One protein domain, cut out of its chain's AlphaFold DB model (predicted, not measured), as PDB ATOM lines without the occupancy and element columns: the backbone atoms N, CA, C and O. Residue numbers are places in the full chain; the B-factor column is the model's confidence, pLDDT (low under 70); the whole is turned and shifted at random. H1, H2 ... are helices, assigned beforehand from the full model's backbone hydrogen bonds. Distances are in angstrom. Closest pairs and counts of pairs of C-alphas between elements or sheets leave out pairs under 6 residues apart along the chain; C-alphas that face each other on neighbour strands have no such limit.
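What this domain is: This is residues 2 to 82 of the 822 residues of the protein "TonB-dependent receptor" of Bacteroides reticulotermitis JCM 10512 (UniProt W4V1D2). The domain has little regular structure: loops make most of it, with three short helices set among them. H2 and H3 lie towards one end of the longest axis, a small loop folded back on itself at residues 15 to 23 makes the other end, and H1 lies between. The 81 printed residues hold H1, H2 and H3 in that order and no named strand; the class is all helix, with only 28 residues in named elements. It is compact, radius of gyration of the C-alphas 12.8 A, spanning 39 by 27 by 23 A.

Where its parts are: H1, residues 2 to 12, begins at C-alpha 2 (28.913, 28.909, -33.381) and is 15.5 A long. Residues 15 to 16 pair antiparallel with 22 to 23. H2, residues 50 to 58, is 12.5 A long. H3, residues 73 to 80, is 10.5 A long and ends at C-alpha 80 (24.418, 19.295, -41.451).

How they stand to each other: H1 is apart from H2 and H3. H2 and H3 only just touch, with 3 pairs of C-alphas within 8 A, the closest those of Ala 57 and His 73, 6.8 A. They run the same way at a shallow tilt of 28 degrees. In H1, H2 and H3 every O i to N i+4 pair is within hydrogen-bond range.

The domain as a whole: The C-alphas farthest apart, Gly 20 and Gly 70, are 41.2 A apart. The printed part has no cut. Both links are long, 37 and 14 residues. Residue 33 alone has pLDDT under 70.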
ATOM      1  N   ARG A   2      29.499  27.710 -32.750       89.81
ATOM      2  CA  ARG A   2      28.913  28.909 -33.381       89.81
ATOM      3  C   ARG A   2      29.617  29.363 -34.669       89.81
ATOM      4  O   ARG A   2      28.965  29.500 -35.692       89.81
ATOM      5  N   TYR A   3      30.946  29.487 -34.639       91.19
ATOM      6  CA  TYR A   3      31.749  29.810 -35.830       91.19
ATOM      7  C   TYR A   3      31.442  28.877 -37.020       91.19
ATOM      8  O   TYR A   3      31.339  29.314 -38.161       91.19
ATOM      9  N   ARG A   4      31.253  27.577 -36.753       91.75
ATOM     10  CA  ARG A   4      30.937  26.570 -37.772       91.75
ATOM     11  C   ARG A   4      29.522  26.757 -38.321       91.75
ATOM     12  O   ARG A   4      29.355  26.704 -39.530       91.75
ATOM     13  N   GLU A   5      28.525  27.011 -37.471       93.00
ATOM     14  CA  GLU A   5      27.168  27.358 -37.931       93.00
ATOM     15  C   GLU A   5      27.205  28.552 -38.882       93.00
ATOM     16  O   GLU A   5      26.699  28.474 -40.002       93.00
ATOM     17  N   ASP A   6      27.863  29.632 -38.452       93.56
ATOM     18  CA  ASP A   6      27.984  30.860 -39.230       93.56
ATOM     19  C   ASP A   6      28.727  30.604 -40.547       93.56
ATOM     20  O   ASP A   6      28.346  31.166 -41.571       93.56
ATOM     21  N   TRP A   7      29.727  29.712 -40.569       94.12
ATOM     22  CA  TRP A   7      30.431  29.325 -41.795       94.12
ATOM     23  C   TRP A   7      29.486  28.707 -42.829       94.12
ATOM     24  O   TRP A   7      29.433  29.161 -43.974       94.12
ATOM     25  N   TYR A   8      28.718  27.686 -42.437       92.94
ATOM     26  CA  TYR A   8      27.790  27.020 -43.354       92.94
ATOM     27  C   TYR A   8      26.634  27.952 -43.749       92.94
ATOM     28  O   TYR A   8      26.272  28.014 -44.927       92.94
ATOM     29  N   MET A   9      26.113  28.765 -42.825       93.81
ATOM     30  CA  MET A   9      25.115  29.785 -43.163       93.81
ATOM     31  C   MET A   9      25.663  30.802 -44.175       93.81
ATOM     32  O   MET A   9      25.011  31.061 -45.191       93.81
ATOM     33  N   MET A  10      26.871  31.327 -43.951       93.88
ATOM     34  CA  MET A  10      27.525  32.303 -44.826       93.88
ATOM     35  C   MET A  10      27.835  31.728 -46.212       93.88
ATOM     36  O   MET A  10      27.684  32.416 -47.221       93.88
ATOM     37  N   ASN A  11      28.250  30.463 -46.287       91.12
ATOM     38  CA  ASN A  11      28.657  29.851 -47.547       91.12
ATOM     39  C   ASN A  11      27.469  29.356 -48.392       91.12
ATOM     40  O   ASN A  11      27.522  29.427 -49.618       91.12
ATOM     41  N   TYR A  12      26.397  28.868 -47.758       91.31
ATOM     42  CA  TYR A  12      25.305  28.182 -48.464       91.31
ATOM     43  C   TYR A  12      23.978  28.939 -48.500       91.31
ATOM     44  O   TYR A  12      23.127  28.621 -49.332       91.31
ATOM     45  N   THR A  13      23.771  29.909 -47.608       93.06
ATOM     46  CA  THR A  13      22.455  30.550 -47.424       93.06
ATOM     47  C   THR A  13      22.482  32.064 -47.610       93.06
ATOM     48  O   THR A  13      21.430  32.675 -47.786       93.06
ATOM     49  N   TYR A  14      23.669  32.670 -47.590       94.88
ATOM     50  CA  TYR A  14      23.840  34.113 -47.675       94.88
ATOM     51  C   TYR A  14      23.563  34.644 -49.084       94.88
ATOM     52  O   TYR A  14      24.242  34.273 -50.045       94.88
ATOM     53  N   GLY A  15      22.580  35.533 -49.204       92.75
ATOM     54  CA  GLY A  15      22.162  36.119 -50.476       92.75
ATOM     55  C   GLY A  15      21.338  37.389 -50.290       92.75
ATOM     56  O   GLY A  15      21.040  37.783 -49.163       92.75
ATOM     57  N   GLN A  16      20.980  38.027 -51.403       92.69
ATOM     58  CA  GLN A  16      20.157  39.234 -51.409       92.69
ATOM     59  C   GLN A  16      18.668  38.869 -51.312       92.69
ATOM     60  O   GLN A  16      18.177  38.053 -52.091       92.69
ATOM     61  N   GLY A  17      17.972  39.447 -50.336       88.69
ATOM     62  CA  GLY A  17      16.540  39.285 -50.119       88.69
ATOM     63  C   GLY A  17      15.694  40.190 -51.015       88.69
ATOM     64  O   GLY A  17      16.200  41.010 -51.783       88.69
ATOM     65  N   ALA A  18      14.370  40.057 -50.900       86.31
ATOM     66  CA  ALA A  18      13.408  40.874 -51.648       86.31
ATOM     67  C   ALA A  18      13.410  42.360 -51.233       86.31
ATOM     68  O   ALA A  18      12.967  43.213 -51.994       86.31
ATOM     69  N   ASP A  19      13.917  42.664 -50.039       88.56
ATOM     70  CA  ASP A  19      14.158  44.016 -49.524       88.56
ATOM     71  C   ASP A  19      15.418  44.673 -50.120       88.56
ATOM     72  O   ASP A  19      15.709  45.834 -49.835       88.56
ATOM     73  N   GLY A  20      16.164  43.944 -50.955       88.44
ATOM     74  CA  GLY A  20      17.405  44.403 -51.565       88.44
ATOM     75  C   GLY A  20      18.620  44.323 -50.640       88.44
ATOM     76  O   GLY A  20      19.712  44.672 -51.086       88.44
ATOM     77  N   LEU A  21      18.473  43.841 -49.402       93.25
ATOM     78  CA  LEU A  21      19.569  43.672 -48.445       93.25
ATOM     79  C   LEU A  21      20.075  42.230 -48.430       93.25
ATOM     80  O   LEU A  21      19.374  41.289 -48.794       93.25
ATOM     81  N   TYR A  22      21.319  42.036 -48.006       94.25
ATOM     82  CA  TYR A  22      21.890  40.708 -47.837       94.25
ATOM     83  C   TYR A  22      21.553  40.117 -46.467       94.25
ATOM     84  O   TYR A  22      21.608  40.796 -45.447       94.25
ATOM     85  N   GLY A  23      21.246  38.826 -46.428       93.81
ATOM     86  CA  GLY A  23      20.902  38.121 -45.197       93.81
ATOM     87  C   GLY A  23      21.110  36.619 -45.324       93.81
ATOM     88  O   GLY A  23      21.333  36.095 -46.420       93.81
ATOM     89  N   TYR A  24      21.070  35.920 -44.192       93.88
ATOM     90  CA  TYR A  24      21.062  34.458 -44.186       93.88
ATOM     91  C   TYR A  24      19.728  33.922 -44.706       93.88
ATOM     92  O   TYR A  24      18.695  34.572 -44.579       93.88
ATOM     93  N   TYR A  25      19.760  32.721 -45.282       92.75
ATOM     94  CA  TYR A  25      18.589  32.046 -45.856       92.75
ATOM     95  C   TYR A  25      17.873  32.810 -46.984       92.75
ATOM     96  O   TYR A  25      16.717  32.521 -47.273       92.75
ATOM     97  N   ASN A  26      18.582  33.707 -47.676       92.94
ATOM     98  CA  ASN A  26      18.098  34.432 -48.858       92.94
ATOM     99  C   ASN A  26      18.684  33.897 -50.179       92.94
ATOM    100  O   ASN A  26      18.224  34.265 -51.257       92.94
ATOM    101  N   ALA A  27      19.707  33.036 -50.131       90.44
ATOM    102  CA  ALA A  27      20.295  32.450 -51.334       90.44
ATOM    103  C   ALA A  27      19.279  31.578 -52.094       90.44
ATOM    104  O   ALA A  27      18.611  30.728 -51.505       90.44
ATOM    105  N   ILE A  28      19.204  31.747 -53.417       87.00
ATOM    106  CA  ILE A  28      18.276  31.030 -54.303       87.00
ATOM    107  C   ILE A  28      19.001  29.866 -54.995       87.00
ATOM    108  O   ILE A  28      20.137  30.000 -55.454       87.00
ATOM    109  N   ASP A  29      18.344  28.710 -55.110       82.56
ATOM    110  CA  ASP A  29      18.823  27.608 -55.940       82.56
ATOM    111  C   ASP A  29      18.584  27.910 -57.424       82.56
ATOM    112  O   ASP A  29      17.466  27.788 -57.934       82.56
ATOM    113  N   SER A  30      19.665  28.238 -58.132       76.88
ATOM    114  CA  SER A  30      19.663  28.546 -59.566       76.88
ATOM    115  C   SER A  30      19.072  27.445 -60.455       76.88
ATOM    116  O   SER A  30      18.689  27.730 -61.585       76.88
ATOM    117  N   LYS A  31      18.967  26.197 -59.968       78.06
ATOM    118  CA  LYS A  31      18.379  25.075 -60.720       78.06
ATOM    119  C   LYS A  31      16.884  24.858 -60.469       78.06
ATOM    120  O   LYS A  31      16.221  24.286 -61.327       78.06
ATOM    121  N   LYS A  32      16.368  25.243 -59.297       74.69
ATOM    122  CA  LYS A  32      15.008  24.891 -58.836       74.69
ATOM    123  C   LYS A  32      14.093  26.097 -58.587       74.69
ATOM    124  O   LYS A  32      12.898  25.895 -58.409       74.69
ATOM    125  N   GLY A  33      14.617  27.327 -58.605       68.75
ATOM    126  CA  GLY A  33      13.801  28.549 -58.577       68.75
ATOM    127  C   GLY A  33      13.177  28.905 -57.219       68.75
ATOM    128  O   GLY A  33      12.148  29.571 -57.189       68.75
ATOM    129  N   GLY A  34      13.786  28.487 -56.104       81.25
ATOM    130  CA  GLY A  34      13.366  28.813 -54.731       81.25
ATOM    131  C   GLY A  34      14.565  28.903 -53.779       81.25
ATOM    132  O   GLY A  34      15.700  28.732 -54.222       81.25
ATOM    133  N   LEU A  35      14.344  29.171 -52.485       84.94
ATOM    134  CA  LEU A  35      15.433  29.253 -51.499       84.94
ATOM    135  C   LEU A  35      16.277  27.969 -51.493       84.94
ATOM    136  O   LEU A  35      15.743  26.860 -51.490       84.94
ATOM    137  N   ALA A  36      17.599  28.121 -51.475       86.69
ATOM    138  CA  ALA A  36      18.538  27.004 -51.473       86.69
ATOM    139  C   ALA A  36      18.412  26.159 -50.199       86.69
ATOM    140  O   ALA A  36      18.492  24.933 -50.253       86.69
ATOM    141  N   TYR A  37      18.183  26.802 -49.057       90.94
ATOM    142  CA  TYR A  37      17.956  26.134 -47.780       90.94
ATOM    143  C   TYR A  37      16.845  26.853 -47.006       90.94
ATOM    144  O   TYR A  37      16.754  28.079 -47.087       90.94
ATOM    145  N   PRO A  38      16.002  26.115 -46.265       89.25
ATOM    146  CA  PRO A  38      14.959  26.702 -45.432       89.25
ATOM    147  C   PRO A  38      15.560  27.443 -44.232       89.25
ATOM    148  O   PRO A  38      16.655  27.110 -43.776       89.25
ATOM    149  N   SER A  39      14.829  28.430 -43.709       89.81
ATOM    150  CA  SER A  39      15.261  29.195 -42.535       89.81
ATOM    151  C   SER A  39      15.549  28.275 -41.348       89.81
ATOM    152  O   SER A  39      14.797  27.340 -41.074       89.81
ATOM    153  N   GLY A  40      16.661  28.523 -40.659       89.25
ATOM    154  CA  GLY A  40      17.075  27.730 -39.504       89.25
ATOM    155  C   GLY A  40      17.761  26.397 -39.829       89.25
ATOM    156  O   GLY A  40      18.122  25.682 -38.899       89.25
ATOM    157  N   TYR A  41      17.967  26.033 -41.105       91.94
ATOM    158  CA  TYR A  41      18.500  24.714 -41.496       91.94
ATOM    159  C   TYR A  41      19.802  24.319 -40.773       91.94
ATOM    160  O   TYR A  41      19.931  23.168 -40.353       91.94
ATOM    161  N   PHE A  42      20.735  25.261 -40.593       93.50
ATOM    162  CA  PHE A  42      22.030  25.044 -39.927       93.50
ATOM    163  C   PHE A  42      22.043  25.439 -38.442       93.50
ATOM    164  O   PHE A  42      23.077  25.315 -37.790       93.50
ATOM    165  N   ASN A  43      20.929  25.933 -37.899       92.38
ATOM    166  CA  ASN A  43      20.857  26.397 -36.518       92.38
ATOM    167  C   ASN A  43      20.720  25.221 -35.546       92.38
ATOM    168  O   ASN A  43      20.056  24.228 -35.849       92.38
ATOM    169  N   ASN A  44      21.303  25.361 -34.353       91.69
ATOM    170  CA  ASN A  44      21.129  24.396 -33.274       91.69
ATOM    171  C   ASN A  44      19.637  24.240 -32.892       91.69
ATOM    172  O   ASN A  44      19.023  25.210 -32.435       91.69
ATOM    173  N   PRO A  45      19.053  23.028 -33.008       90.44
ATOM    174  CA  PRO A  45      17.638  22.790 -32.728       90.44
ATOM    175  C   PRO A  45      17.315  22.671 -31.227       90.44
ATOM    176  O   PRO A  45      16.160  22.463 -30.864       90.44
ATOM    177  N   SER A  46      18.303  22.785 -30.329       87.62
ATOM    178  CA  SER A  46      18.126  22.537 -28.884       87.62
ATOM    179  C   SER A  46      17.112  23.470 -28.213       87.62
ATOM    180  O   SER A  46      16.494  23.076 -27.229       87.62
ATOM    181  N   ASN A  47      16.917  24.678 -28.755       86.19
ATOM    182  CA  ASN A  47      15.977  25.671 -28.222       86.19
ATOM    183  C   ASN A  47      14.556  25.558 -28.810       86.19
ATOM    184  O   ASN A  47      13.695  26.355 -28.449       86.19
ATOM    185  N   LEU A  48      14.312  24.613 -29.725       90.44
ATOM    186  CA  LEU A  48      13.007  24.384 -30.348       90.44
ATOM    187  C   LEU A  48      12.150  23.419 -29.508       90.44
ATOM    188  O   LEU A  48      12.681  22.548 -28.811       90.44
ATOM    189  N   SER A  49      10.822  23.526 -29.603       90.44
ATOM    190  CA  SER A  49       9.905  22.483 -29.115       90.44
ATOM    191  C   SER A  49      10.025  21.208 -29.955       90.44
ATOM    192  O   SER A  49      10.487  21.247 -31.094       90.44
ATOM    193  N   ASP A  50       9.590  20.057 -29.439       86.44
ATOM    194  CA  ASP A  50       9.778  18.782 -30.149       86.44
ATOM    195  C   ASP A  50       9.051  18.739 -31.507       86.44
ATOM    196  O   ASP A  50       9.626  18.287 -32.494       86.44
ATOM    197  N   SER A  51       7.863  19.347 -31.616       86.38
ATOM    198  CA  SER A  51       7.174  19.502 -32.906       86.38
ATOM    199  C   SER A  51       7.940  20.380 -33.900       86.38
ATOM    200  O   SER A  51       7.921  20.127 -35.104       86.38
ATOM    201  N   GLU A  52       8.620  21.420 -33.412       90.50
ATOM    202  CA  GLU A  52       9.443  22.298 -34.251       90.50
ATOM    203  C   GLU A  52      10.744  21.607 -34.672       90.50
ATOM    204  O   GLU A  52      11.190  21.788 -35.805       90.50
ATOM    205  N   LYS A  53      11.330  20.773 -33.802       89.56
ATOM    206  CA  LYS A  53      12.498  19.949 -34.137       89.56
ATOM    207  C   LYS A  53      12.181  18.935 -35.233       89.56
ATOM    208  O   LYS A  53      12.990  18.769 -36.145       89.56
ATOM    209  N   ASP A  54      11.013  18.299 -35.190       88.00
ATOM    210  CA  ASP A  54      10.586  17.344 -36.221       88.00
ATOM    211  C   ASP A  54      10.368  18.028 -37.578       88.00
ATOM    212  O   ASP A  54      10.847  17.551 -38.615       88.00
ATOM    213  N   ALA A  55       9.729  19.204 -37.570       88.44
ATOM    214  CA  ALA A  55       9.577  20.033 -38.764       88.44
ATOM    215  C   ALA A  55      10.937  20.498 -39.325       88.44
ATOM    216  O   ALA A  55      11.184  20.426 -40.534       88.44
ATOM    217  N   TRP A  56      11.850  20.926 -38.450       91.75
ATOM    218  CA  TRP A  56      13.219  21.300 -38.811       91.75
ATOM    219  C   TRP A  56      14.002  20.120 -39.407       91.75
ATOM    220  O   TRP A  56      14.725  20.286 -40.398       91.75
ATOM    221  N   ALA A  57      13.837  18.918 -38.853       88.75
ATOM    222  CA  ALA A  57      14.518  17.717 -39.323       88.75
ATOM    223  C   ALA A  57      14.048  17.314 -40.725       88.75
ATOM    224  O   ALA A  57      14.874  17.069 -41.604       88.75
ATOM    225  N   SER A  58      12.735  17.337 -40.975       87.25
ATOM    226  CA  SER A  58      12.152  16.999 -42.287       87.25
ATOM    227  C   SER A  58      12.467  18.008 -43.398       87.25
ATOM    228  O   SER A  58      12.267  17.729 -44.579       87.25
ATOM    229  N   SER A  59      12.980  19.184 -43.046       85.62
ATOM    230  CA  SER A  59      13.312  20.245 -43.992       85.62
ATOM    231  C   SER A  59      14.685  20.007 -44.632       85.62
ATOM    232  O   SER A  59      15.692  20.439 -44.088       85.62
ATOM    233  N   THR A  60      14.757  19.327 -45.785       82.38
ATOM    234  CA  THR A  60      16.028  18.804 -46.342       82.38
ATOM    235  C   THR A  60      16.861  19.779 -47.186       82.38
ATOM    236  O   THR A  60      18.010  19.474 -47.508       82.38
ATOM    237  N   GLY A  61      16.312  20.939 -47.568       83.56
ATOM    238  CA  GLY A  61      17.001  21.939 -48.397       83.56
ATOM    239  C   GLY A  61      17.544  21.397 -49.732       83.56
ATOM    240  O   GLY A  61      17.107  20.356 -50.230       83.56
ATOM    241  N   LYS A  62      18.508  22.109 -50.324       83.44
ATOM    242  CA  LYS A  62      19.143  21.746 -51.604       83.44
ATOM    243  C   LYS A  62      19.981  20.469 -51.534       83.44
ATOM    244  O   LYS A  62      20.052  19.754 -52.532       83.44
ATOM    245  N   SER A  63      20.607  20.192 -50.391       79.75
ATOM    246  CA  SER A  63      21.436  18.996 -50.182       79.75
ATOM    247  C   SER A  63      20.617  17.703 -50.163       79.75
ATOM    248  O   SER A  63      21.156  16.643 -50.461       79.75
ATOM    249  N   GLY A  64      19.322  17.779 -49.828       79.62
ATOM    250  CA  GLY A  64      18.474  16.597 -49.676       79.62
ATOM    251  C   GLY A  64      18.748  15.804 -48.393       79.62
ATOM    252  O   GLY A  64      18.211  14.712 -48.240       79.62
ATOM    253  N   PHE A  65      19.548  16.336 -47.457       81.81
ATOM    254  CA  PHE A  65      19.835  15.663 -46.190       81.81
ATOM    255  C   PHE A  65      18.679  15.808 -45.192       81.81
ATOM    256  O   PHE A  65      18.399  16.910 -44.708       81.81
ATOM    257  N   GLY A  66      18.040  14.681 -44.874       81.06
ATOM    258  CA  GLY A  66      17.064  14.519 -43.792       81.06
ATOM    259  C   GLY A  66      17.561  13.564 -42.697       81.06
ATOM    260  O   GLY A  66      18.683  13.057 -42.803       81.06
ATOM    261  N   PRO A  67      16.749  13.333 -41.648       84.94
ATOM    262  CA  PRO A  67      17.071  12.386 -40.590       84.94
ATOM    263  C   PRO A  67      17.084  10.955 -41.130       84.94
ATOM    264  O   PRO A  67      16.230  10.561 -41.925       84.94
ATOM    265  N   SER A  68      18.044  10.175 -40.659       86.00
ATOM    266  CA  SER A  68      18.056   8.721 -40.799       86.00
ATOM    267  C   SER A  68      17.076   8.101 -39.796       86.00
ATOM    268  O   SER A  68      16.707   8.731 -38.802       86.00
ATOM    269  N   GLU A  69      16.631   6.866 -40.035       84.88
ATOM    270  CA  GLU A  69      15.707   6.184 -39.121       84.88
ATOM    271  C   GLU A  69      16.312   6.070 -37.709       84.88
ATOM    272  O   GLU A  69      17.418   5.561 -37.538       84.88
ATOM    273  N   GLY A  70      15.605   6.592 -36.700       83.25
ATOM    274  CA  GLY A  70      16.065   6.611 -35.304       83.25
ATOM    275  C   GLY A  70      17.160   7.639 -34.975       83.25
ATOM    276  O   GLY A  70      17.673   7.634 -33.858       83.25
ATOM    277  N   GLU A  71      17.526   8.522 -35.910       90.12
ATOM    278  CA  GLU A  71      18.552   9.550 -35.702       90.12
ATOM    279  C   GLU A  71      18.076  10.668 -34.754       90.12
ATOM    280  O   GLU A  71      16.973  11.195 -34.894       90.12
ATOM    281  N   SER A  72      18.928  11.082 -33.808       92.00
ATOM    282  CA  SER A  72      18.629  12.217 -32.923       92.00
ATOM    283  C   SER A  72      18.747  13.565 -33.649       92.00
ATOM    284  O   SER A  72      19.564  13.735 -34.557       92.00
ATOM    285  N   HIS A  73      18.004  14.588 -33.206       92.69
ATOM    286  CA  HIS A  73      18.114  15.931 -33.798       92.69
ATOM    287  C   HIS A  73      19.526  16.530 -33.657       92.69
ATOM    288  O   HIS A  73      19.974  17.253 -34.545       92.69
ATOM    289  N   LEU A  74      20.249  16.195 -32.580       92.75
ATOM    290  CA  LEU A  74      21.639  16.621 -32.367       92.75
ATOM    291  C   LEU A  74      22.599  15.980 -33.381       92.75
ATOM    292  O   LEU A  74      23.478  16.663 -33.908       92.75
ATOM    293  N   SER A  75      22.396  14.696 -33.691       94.12
ATOM    294  CA  SER A  75      23.123  13.990 -34.752       94.12
ATOM    295  C   SER A  75      22.913  14.649 -36.109       94.12
ATOM    296  O   SER A  75      23.888  14.974 -36.795       94.12
ATOM    297  N   LEU A  76      21.653  14.918 -36.462       93.12
ATOM    298  CA  LEU A  76      21.324  15.562 -37.728       93.12
ATOM    299  C   LEU A  76      21.953  16.959 -37.818       93.12
ATOM    300  O   LEU A  76      22.488  17.329 -38.862       93.12
ATOM    301  N   TYR A  77      21.941  17.722 -36.723       94.00
ATOM    302  CA  TYR A  77      22.585  19.036 -36.643       94.00
ATOM    303  C   TYR A  77      24.096  18.946 -36.892       94.00
ATOM    304  O   TYR A  77      24.629  19.667 -37.737       94.00
ATOM    305  N   ALA A  78      24.783  18.013 -36.230       94.06
ATOM    306  CA  ALA A  78      26.214  17.807 -36.418       94.06
ATOM    307  C   ALA A  78      26.563  17.380 -37.857       94.06
ATOM    308  O   ALA A  78      27.523  17.891 -38.437       94.06
ATOM    309  N   ARG A  79      25.750  16.508 -38.467       92.50
ATOM    310  CA  ARG A  79      25.889  16.093 -39.874       92.50
ATOM    311  C   ARG A  79      25.640  17.227 -40.864       92.50
ATOM    312  O   ARG A  79      26.372  17.344 -41.840       92.50
ATOM    313  N   ARG A  80      24.658  18.100 -40.615       92.06
ATOM    314  CA  ARG A  80      24.418  19.295 -41.451       92.06
ATOM    315  C   ARG A  80      25.593  20.267 -41.429       92.06
ATOM    316  O   ARG A  80      25.803  20.982 -42.401       92.06
ATOM    317  N   LEU A  81      26.364  20.272 -40.348       92.56
ATOM    318  CA  LEU A  81      27.617  21.012 -40.244       92.56
ATOM    319  C   LEU A  81      28.831  20.165 -40.656       92.56
ATOM    320  O   LEU A  81      29.955  20.582 -40.415       92.56
ATOM    321  N   GLU A  82      28.652  18.980 -41.238       91.50
ATOM    322  CA  GLU A  82      29.716  18.068 -41.687       91.50
ATOM    323  C   GLU A  82      30.729  17.658 -40.598       91.50
ATOM    324  O   GLU A  82      31.891  17.381 -40.892       91.50
TER     325      GLU A  82